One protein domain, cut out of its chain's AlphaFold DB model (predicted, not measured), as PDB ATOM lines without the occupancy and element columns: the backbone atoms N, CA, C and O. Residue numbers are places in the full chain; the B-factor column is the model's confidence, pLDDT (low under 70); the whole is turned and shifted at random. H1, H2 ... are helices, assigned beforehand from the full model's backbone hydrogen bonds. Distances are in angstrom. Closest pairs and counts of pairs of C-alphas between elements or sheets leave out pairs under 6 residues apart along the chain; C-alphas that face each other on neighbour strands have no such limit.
ATOM      1  N   PRO A   2     235.976 231.947 196.250       65.94
ATOM      2  CA  PRO A   2     235.855 230.562 196.694       65.94
ATOM      3  C   PRO A   2     235.706 229.638 195.471       65.94
ATOM      4  O   PRO A   2     235.159 230.073 194.453       65.94
ATOM      5  N   PRO A   3     236.241 228.405 195.521       72.00
ATOM      6  CA  PRO A   3     236.076 227.448 194.433       72.00
ATOM      7  C   PRO A   3     234.589 227.201 194.199       72.00
ATOM      8  O   PRO A   3     233.809 227.150 195.156       72.00
ATOM      9  N   TRP A   4     234.205 227.062 192.931       76.88
ATOM     10  CA  TRP A   4     232.817 226.784 192.592       76.88
ATOM     11  C   TRP A   4     232.357 225.491 193.277       76.88
ATOM     12  O   TRP A   4     233.074 224.486 193.290       76.88
ATOM     13  N   ARG A   5     231.151 225.524 193.843       72.56
ATOM     14  CA  ARG A   5     230.470 224.360 194.408       72.56
ATOM     15  C   ARG A   5     229.025 224.353 193.943       72.56
ATOM     16  O   ARG A   5     228.450 225.407 193.674       72.56
ATOM     17  N   LEU A   6     228.466 223.152 193.852       75.25
ATOM     18  CA  LEU A   6     227.043 222.984 193.614       75.25
ATOM     19  C   LEU A   6     226.266 223.606 194.778       75.25
ATOM     20  O   LEU A   6     226.727 223.587 195.917       75.25
ATOM     21  N   ASP A   7     225.094 224.158 194.482       83.38
ATOM     22  CA  ASP A   7     224.176 224.600 195.523       83.38
ATOM     23  C   ASP A   7     223.874 223.436 196.483       83.38
ATOM     24  O   ASP A   7     223.556 222.328 196.042       83.38
ATOM     25  N   GLY A   8     223.995 223.682 197.789       75.19
ATOM     26  CA  GLY A   8     223.943 222.622 198.800       75.19
ATOM     27  C   GLY A   8     222.620 221.855 198.804       75.19
ATOM     28  O   GLY A   8     222.607 220.646 199.020       75.19
ATOM     29  N   LEU A   9     221.512 222.524 198.475       73.69
ATOM     30  CA  LEU A   9     220.193 221.897 198.404       73.69
ATOM     31  C   LEU A   9     220.054 221.016 197.154       73.69
ATOM     32  O   LEU A   9     219.396 219.973 197.193       73.69
ATOM     33  N   VAL A  10     220.696 221.391 196.046       71.25
ATOM     34  CA  VAL A  10     220.771 220.547 194.843       71.25
ATOM     35  C   VAL A  10     221.679 219.338 195.084       71.25
ATOM     36  O   VAL A  10     221.305 218.218 194.734       71.25
ATOM     37  N   GLU A  11     222.832 219.535 195.723       83.31
ATOM     38  CA  GLU A  11     223.761 218.456 196.076       83.31
ATOM     39  C   GLU A  11     223.101 217.414 196.985       83.31
ATOM     40  O   GLU A  11     223.153 216.210 196.709       83.31
ATOM     41  N   GLU A  12     222.386 217.874 198.010       86.12
ATOM     42  CA  GLU A  12     221.655 217.008 198.928       86.12
ATOM     43  C   GLU A  12     220.536 216.227 198.220       86.12
ATOM     44  O   GLU A  12     220.366 215.027 198.464       86.12
ATOM     45  N   ARG A  13     219.807 216.864 197.292       81.38
ATOM     46  CA  ARG A  13     218.756 216.210 196.492       81.38
ATOM     47  C   ARG A  13     219.307 215.119 195.583       81.38
ATOM     48  O   ARG A  13     218.741 214.024 195.553       81.38
ATOM     49  N   VAL A  14     220.407 215.379 194.877       85.00
ATOM     50  CA  VAL A  14     221.050 214.381 194.007       85.00
ATOM     51  C   VAL A  14     221.582 213.216 194.842       85.00
ATOM     52  O   VAL A  14     221.324 212.055 194.519       85.00
ATOM     53  N   ALA A  15     222.245 213.501 195.967       90.12
ATOM     54  CA  ALA A  15     222.740 212.472 196.880       90.12
ATOM     55  C   ALA A  15     221.602 211.637 197.493       90.12
ATOM     56  O   ALA A  15     221.721 210.417 197.610       90.12
ATOM     57  N   LYS A  16     220.476 212.270 197.847       88.31
ATOM     58  CA  LYS A  16     219.270 211.578 198.316       88.31
ATOM     59  C   LYS A  16     218.707 210.649 197.241       88.31
ATOM     60  O   LYS A  16     218.406 209.504 197.560       88.31
ATOM     61  N   CYS A  17     218.612 211.099 195.989       81.81
ATOM     62  CA  CYS A  17     218.143 210.256 194.885       81.81
ATOM     63  C   CYS A  17     219.065 209.047 194.661       81.81
ATOM     64  O   CYS A  17     218.564 207.937 194.515       81.81
ATOM     65  N   ARG A  18     220.394 209.223 194.727       90.06
ATOM     66  CA  ARG A  18     221.353 208.102 194.655       90.06
ATOM     67  C   ARG A  18     221.139 207.077 195.768       90.06
ATOM     68  O   ARG A  18     220.982 205.897 195.482       90.06
ATOM     69  N   ARG A  19     221.029 207.532 197.022       91.00
ATOM     70  CA  ARG A  19     220.768 206.637 198.164       91.00
ATOM     71  C   ARG A  19     219.458 205.867 198.008       91.00
ATOM     72  O   ARG A  19     219.424 204.674 198.279       91.00
ATOM     73  N   LEU A  20     218.393 206.533 197.556       85.44
ATOM     74  CA  LEU A  20     217.087 205.901 197.334       85.44
ATOM     75  C   LEU A  20     217.104 204.869 196.196       85.44
ATOM     76  O   LEU A  20     216.326 203.917 196.241       85.44
ATOM     77  N   LEU A  21     217.981 205.044 195.203       81.44
ATOM     78  CA  LEU A  21     218.188 204.080 194.120       81.44
ATOM     79  C   LEU A  21     218.976 202.838 194.569       81.44
ATOM     80  O   LEU A  21     218.759 201.766 194.008       81.44
ATOM     81  N   GLU A  22     219.874 202.982 195.546       81.94
ATOM     82  CA  GLU A  22     220.747 201.909 196.051       81.94
ATOM     83  C   GLU A  22     220.106 201.105 197.194       81.94
ATOM     84  O   GLU A  22     220.279 199.887 197.275       81.94
ATOM     85  N   GLN A  23     219.348 201.767 198.072       85.00
ATOM     86  CA  GLN A  23     218.711 201.138 199.229       85.00
ATOM     87  C   GLN A  23     217.372 200.474 198.866       85.00
ATOM     88  O   GLN A  23     216.688 200.947 197.956       85.00
ATOM     89  N   PRO A  24     216.944 199.432 199.607       77.31
ATOM     90  CA  PRO A  24     215.614 198.851 199.464       77.31
ATOM     91  C   PRO A  24     214.552 199.900 199.796       77.31
ATOM     92  O   PRO A  24     214.315 200.234 200.954       77.31
ATOM     93  N   SER A  25     213.953 200.472 198.761       79.50
ATOM     94  CA  SER A  25     212.953 201.527 198.863       79.50
ATOM     95  C   SER A  25     211.931 201.377 197.734       79.50
ATOM     96  O   SER A  25     212.232 200.738 196.724       79.50
ATOM     97  N   PRO A  26     210.749 202.010 197.829       75.44
ATOM     98  CA  PRO A  26     209.784 202.049 196.724       75.44
ATOM     99  C   PRO A  26     210.347 202.671 195.437       75.44
ATOM    100  O   PRO A  26     209.753 202.552 194.371       75.44
ATOM    101  N   HIS A  27     211.483 203.364 195.538       66.00
ATOM    102  CA  HIS A  27     212.173 203.998 194.425       66.00
ATOM    103  C   HIS A  27     213.414 203.220 193.969       66.00
ATOM    104  O   HIS A  27     214.091 203.660 193.035       66.00
ATOM    105  N   GLN A  28     213.717 202.072 194.582       73.69
ATOM    106  CA  GLN A  28     214.801 201.199 194.150       73.69
ATOM    107  C   GLN A  28     214.523 200.747 192.712       73.69
ATOM    108  O   GLN A  28     213.488 200.160 192.412       73.69
ATOM    109  N   GLY A  29     215.429 201.084 191.794       60.03
ATOM    110  CA  GLY A  29     215.228 200.827 190.366       60.03
ATOM    111  C   GLY A  29     214.385 201.864 189.606       60.03
ATOM    112  O   GLY A  29     214.171 201.671 188.410       60.03
ATOM    113  N   SER A  30     213.961 202.968 190.238       67.44
ATOM    114  CA  SER A  30     213.195 204.048 189.593       67.44
ATOM    115  C   SER A  30     213.948 204.659 188.406       67.44
ATOM    116  O   SER A  30     215.035 205.223 188.554       67.44
ATOM    117  N   ALA A  31     213.347 204.563 187.218       49.88
ATOM    118  CA  ALA A  31     213.913 205.097 185.983       49.88
ATOM    119  C   ALA A  31     213.968 206.633 185.992       49.88
ATOM    120  O   ALA A  31     214.967 207.205 185.565       49.88
ATOM    121  N   ASP A  32     212.952 207.295 186.549       53.28
ATOM    122  CA  ASP A  32     212.879 208.760 186.603       53.28
ATOM    123  C   ASP A  32     213.938 209.345 187.539       53.28
ATOM    124  O   ASP A  32     214.622 210.307 187.190       53.28
ATOM    125  N   MET A  33     214.138 208.731 188.712       61.78
ATOM    126  CA  MET A  33     215.193 209.157 189.636       61.78
ATOM    127  C   MET A  33     216.583 208.890 189.064       61.78
ATOM    128  O   MET A  33     217.484 209.706 189.254       61.78
ATOM    129  N   ARG A  34     216.761 207.782 188.337       66.25
ATOM    130  CA  ARG A  34     218.020 207.494 187.644       66.25
ATOM    131  C   ARG A  34     218.290 208.525 186.549       66.25
ATOM    132  O   ARG A  34     219.374 209.090 186.523       66.25
ATOM    133  N   CYS A  35     217.288 208.850 185.736       51.16
ATOM    134  CA  CYS A  35     217.373 209.879 184.700       51.16
ATOM    135  C   CYS A  35     217.716 211.257 185.292       51.16
ATOM    136  O   CYS A  35     218.601 211.950 184.793       51.16
ATOM    137  N   TYR A  36     217.085 211.627 186.410       62.03
ATOM    138  CA  TYR A  36     217.400 212.859 187.134       62.03
ATOM    139  C   TYR A  36     218.855 212.899 187.632       62.03
ATOM    140  O   TYR A  36     219.538 213.910 187.450       62.03
ATOM    141  N   VAL A  37     219.347 211.810 188.236       73.50
ATOM    142  CA  VAL A  37     220.736 211.709 188.719       73.50
ATOM    143  C   VAL A  37     221.726 211.773 187.558       73.50
ATOM    144  O   VAL A  37     222.691 212.528 187.629       73.50
ATOM    145  N   GLU A  38     221.476 211.037 186.479       62.91
ATOM    146  CA  GLU A  38     222.365 211.027 185.321       62.91
ATOM    147  C   GLU A  38     222.391 212.386 184.598       62.91
ATOM    148  O   GLU A  38     223.455 212.843 184.176       62.91
ATOM    149  N   TYR A  39     221.249 213.078 184.500       55.19
ATOM    150  CA  TYR A  39     221.188 214.450 183.987       55.19
ATOM    151  C   TYR A  39     221.982 215.415 184.874       55.19
ATOM    152  O   TYR A  39     222.748 216.241 184.371       55.19
ATOM    153  N   ALA A  40     221.848 215.294 186.198       66.75
ATOM    154  CA  ALA A  40     222.635 216.087 187.132       66.75
ATOM    155  C   ALA A  40     224.142 215.816 186.967       66.75
ATOM    156  O   ALA A  40     224.922 216.764 186.895       66.75
ATOM    157  N   ASP A  41     224.558 214.556 186.824       71.56
ATOM    158  CA  ASP A  41     225.961 214.189 186.595       71.56
ATOM    159  C   ASP A  41     226.523 214.756 185.291       71.56
ATOM    160  O   ASP A  41     227.650 215.260 185.271       71.56
ATOM    161  N   LEU A  42     225.724 214.762 184.224       57.66
ATOM    162  CA  LEU A  42     226.094 215.373 182.950       57.66
ATOM    163  C   LEU A  42     226.323 216.886 183.086       57.66
ATOM    164  O   LEU A  42     227.345 217.410 182.631       57.66
ATOM    165  N   VAL A  43     225.393 217.593 183.732       57.75
ATOM    166  CA  VAL A  43     225.503 219.042 183.968       57.75
ATOM    167  C   VAL A  43     226.725 219.355 184.833       57.75
ATOM    168  O   VAL A  43     227.469 220.293 184.536       57.75
ATOM    169  N   LEU A  44     226.990 218.544 185.860       72.00
ATOM    170  CA  LEU A  44     228.166 218.688 186.718       72.00
ATOM    171  C   LEU A  44     229.474 218.417 185.970       72.00
ATOM    172  O   LEU A  44     230.449 219.141 186.176       72.00
ATOM    173  N   ALA A  45     229.513 217.419 185.087       67.88
ATOM    174  CA  ALA A  45     230.678 217.125 184.254       67.88
ATOM    175  C   ALA A  45     230.987 218.273 183.278       67.88
ATOM    176  O   ALA A  45     232.142 218.696 183.159       67.88
ATOM    177  N   LEU A  46     229.956 218.842 182.644       61.97
ATOM    178  CA  LEU A  46     230.082 220.036 181.800       61.97
ATOM    179  C   LEU A  46     230.639 221.223 182.592       61.97
ATOM    180  O   LEU A  46     231.575 221.885 182.144       61.97
ATOM    181  N   HIS A  47     230.108 221.454 183.794       69.06
ATOM    182  CA  HIS A  47     230.560 222.550 184.644       69.06
ATOM    183  C   HIS A  47     232.016 222.367 185.086       69.06
ATOM    184  O   HIS A  47     232.812 223.291 184.968       69.06
ATOM    185  N   ARG A  48     232.405 221.154 185.501       75.75
ATOM    186  CA  ARG A  48     233.795 220.820 185.868       75.75
ATOM    187  C   ARG A  48     234.775 221.015 184.715       75.75
ATOM    188  O   ARG A  48     235.900 221.440 184.952       75.75
ATOM    189  N   THR A  49     234.349 220.766 183.478       69.75
ATOM    190  CA  THR A  49     235.189 220.992 182.289       69.75
ATOM    191  C   THR A  49     235.518 222.479 182.103       69.75
ATOM    192  O   THR A  49     236.603 222.825 181.638       69.75
ATOM    193  N   ALA A  50     234.626 223.373 182.540       71.62
ATOM    194  CA  ALA A  50     234.838 224.819 182.537       71.62
ATOM    195  C   ALA A  50     235.717 225.332 183.699       71.62
ATOM    196  O   ALA A  50     236.031 226.524 183.730       71.62
ATOM    197  N   LEU A  51     236.138 224.463 184.628       79.00
ATOM    198  CA  LEU A  51     236.941 224.821 185.802       79.00
ATOM    199  C   LEU A  51     238.390 224.317 185.687       79.00
ATOM    200  O   LEU A  51     238.673 223.265 185.109       79.00
ATOM    201  N   ASP A  52     239.343 225.085 186.207       80.00
ATOM    202  CA  ASP A  52     240.748 224.688 186.319       80.00
ATOM    203  C   ASP A  52     240.990 223.724 187.501       80.00
ATOM    204  O   ASP A  52     240.083 223.402 188.270       80.00
ATOM    205  N   GLY A  53     242.233 223.258 187.672       78.25
ATOM    206  CA  GLY A  53     242.604 222.346 188.765       78.25
ATOM    207  C   GLY A  53     242.440 222.927 190.177       78.25
ATOM    208  O   GLY A  53     242.573 222.195 191.154       78.25
ATOM    209  N   ARG A  54     242.144 224.227 190.302       79.44
ATOM    210  CA  ARG A  54     241.853 224.926 191.563       79.44
ATOM    211  C   ARG A  54     240.355 225.230 191.720       79.44
ATOM    212  O   ARG A  54     239.969 225.914 192.670       79.44
ATOM    213  N   GLY A  55     239.510 224.732 190.812       74.50
ATOM    214  CA  GLY A  55     238.062 224.937 190.829       74.50
ATOM    215  C   GLY A  55     237.631 226.353 190.441       74.50
ATOM    216  O   GLY A  55     236.541 226.776 190.830       74.50
ATOM    217  N   GLN A  56     238.480 227.100 189.727       79.88
ATOM    218  CA  GLN A  56     238.172 228.444 189.234       79.88
ATOM    219  C   GLN A  56     237.755 228.405 187.756       79.88
ATOM    220  O   GLN A  56     238.240 227.549 187.013       79.88
ATOM    221  N   PRO A  57     236.886 229.322 187.295       75.69
ATOM    222  CA  PRO A  57     236.507 229.404 185.888       75.69
ATOM    223  C   PRO A  57     237.719 229.611 184.976       75.69
ATOM    224  O   PRO A  57     238.525 230.520 185.188       75.69
ATOM    225  N   ARG A  58     237.834 228.790 183.930       71.62
ATOM    226  CA  ARG A  58     238.869 228.958 182.905       71.62
ATOM    227  C   ARG A  58     238.524 230.141 182.007       71.62
ATOM    228  O   ARG A  58     237.399 230.259 181.529       71.62
ATOM    229  N   THR A  59     239.514 230.971 181.696       69.38
ATOM    230  CA  THR A  59     239.368 232.070 180.726       69.38
ATOM    231  C   THR A  59     239.302 231.570 179.279       69.38
ATOM    232  O   THR A  59     238.737 232.243 178.421       69.38
ATOM    233  N   ALA A  60     239.837 230.374 179.004       60.88
ATOM    234  CA  ALA A  60     239.730 229.692 177.719       60.88
ATOM    235  C   ALA A  60     239.787 228.162 177.883       60.88
ATOM    236  O   ALA A  60     240.561 227.636 178.682       60.88
ATOM    237  N   LEU A  61     238.984 227.445 177.092       57.06
ATOM    238  CA  LEU A  61     239.008 225.981 177.023       57.06
ATOM    239  C   LEU A  61     240.033 225.494 175.977       57.06
ATOM    240  O   LEU A  61     240.016 225.990 174.841       57.06
ATOM    241  N   PRO A  62     240.889 224.507 176.308       58.62
ATOM    242  CA  PRO A  62     241.696 223.780 175.330       58.62
ATOM    243  C   PRO A  62     240.828 223.152 174.231       58.62
ATOM    244  O   PRO A  62     239.666 222.821 174.456       58.62
ATOM    245  N   LEU A  63     241.384 222.958 173.030       40.28
ATOM    246  CA  LEU A  63     240.633 222.430 171.881       40.28
ATOM    247  C   LEU A  63     240.020 221.039 172.146       40.28
ATOM    248  O   LEU A  63     238.890 220.793 171.739       40.28
TER     249      LEU A  63
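AT A GLANCE: This is residues 2 to 63 of the 303 residues of the protein "MYND-type domain-containing protein" of Chlorella variabilis (UniProt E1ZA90). Two helices, H2 and the shorter H1, run opposite ways and cross obliquely, one layer of H1 over the first half of H2, with a short link joining them at one end of the long axis. At the other end lie the two tails, residues 2 to 7 and the longer residues 50 to 63, which have no named element. The printed part has 62 residues with two named helices, in the order H1, H2, and no named strand; its class is all helix. The whole is loose, with a radius of gyration of the C-alphas of 14.6 A, and flat, spanning 45 by 26 by 14 A.

IN THESE COORDINATES: H2, the longest helix, holds residues 31 to 49 and measures 26.8 A from C-alpha 31 at (213.913, 205.097, 185.983) to C-alpha 49 at (235.189, 220.992, 182.289). H1 holds residues 8 to 22 and measures 21.1 A, beginning with C-alpha 8 at (223.943, 222.622, 198.800).

HOW THE PARTS SIT: H2 touches H1 with residues 33 to 40 alone. The closest C-alphas of the two helices are those of Val 14 and Val 37, 5.9 A apart. Their lines stand at a steep tilt of 46 degrees, opposite ways, and their centres are 11.5 A apart. In H1 and H2 every O i to N i+4 pair is within hydrogen-bond range.

THE WHOLE: The two C-alphas farthest apart, those of Pro 26 and Thr 59, are 45.1 A from each other. The link from H1 to H2, 8 residues, is short. The C-alphas of residues 50 to 63 lie 14 to 24 A from the mean of the C-alphas. The printed part has no cut. Its mean pLDDT is 71.9, and 24 residues are under 70, among them 29 to 36 and 59 to 63; the mean is 63 in H2 and 83 in H1.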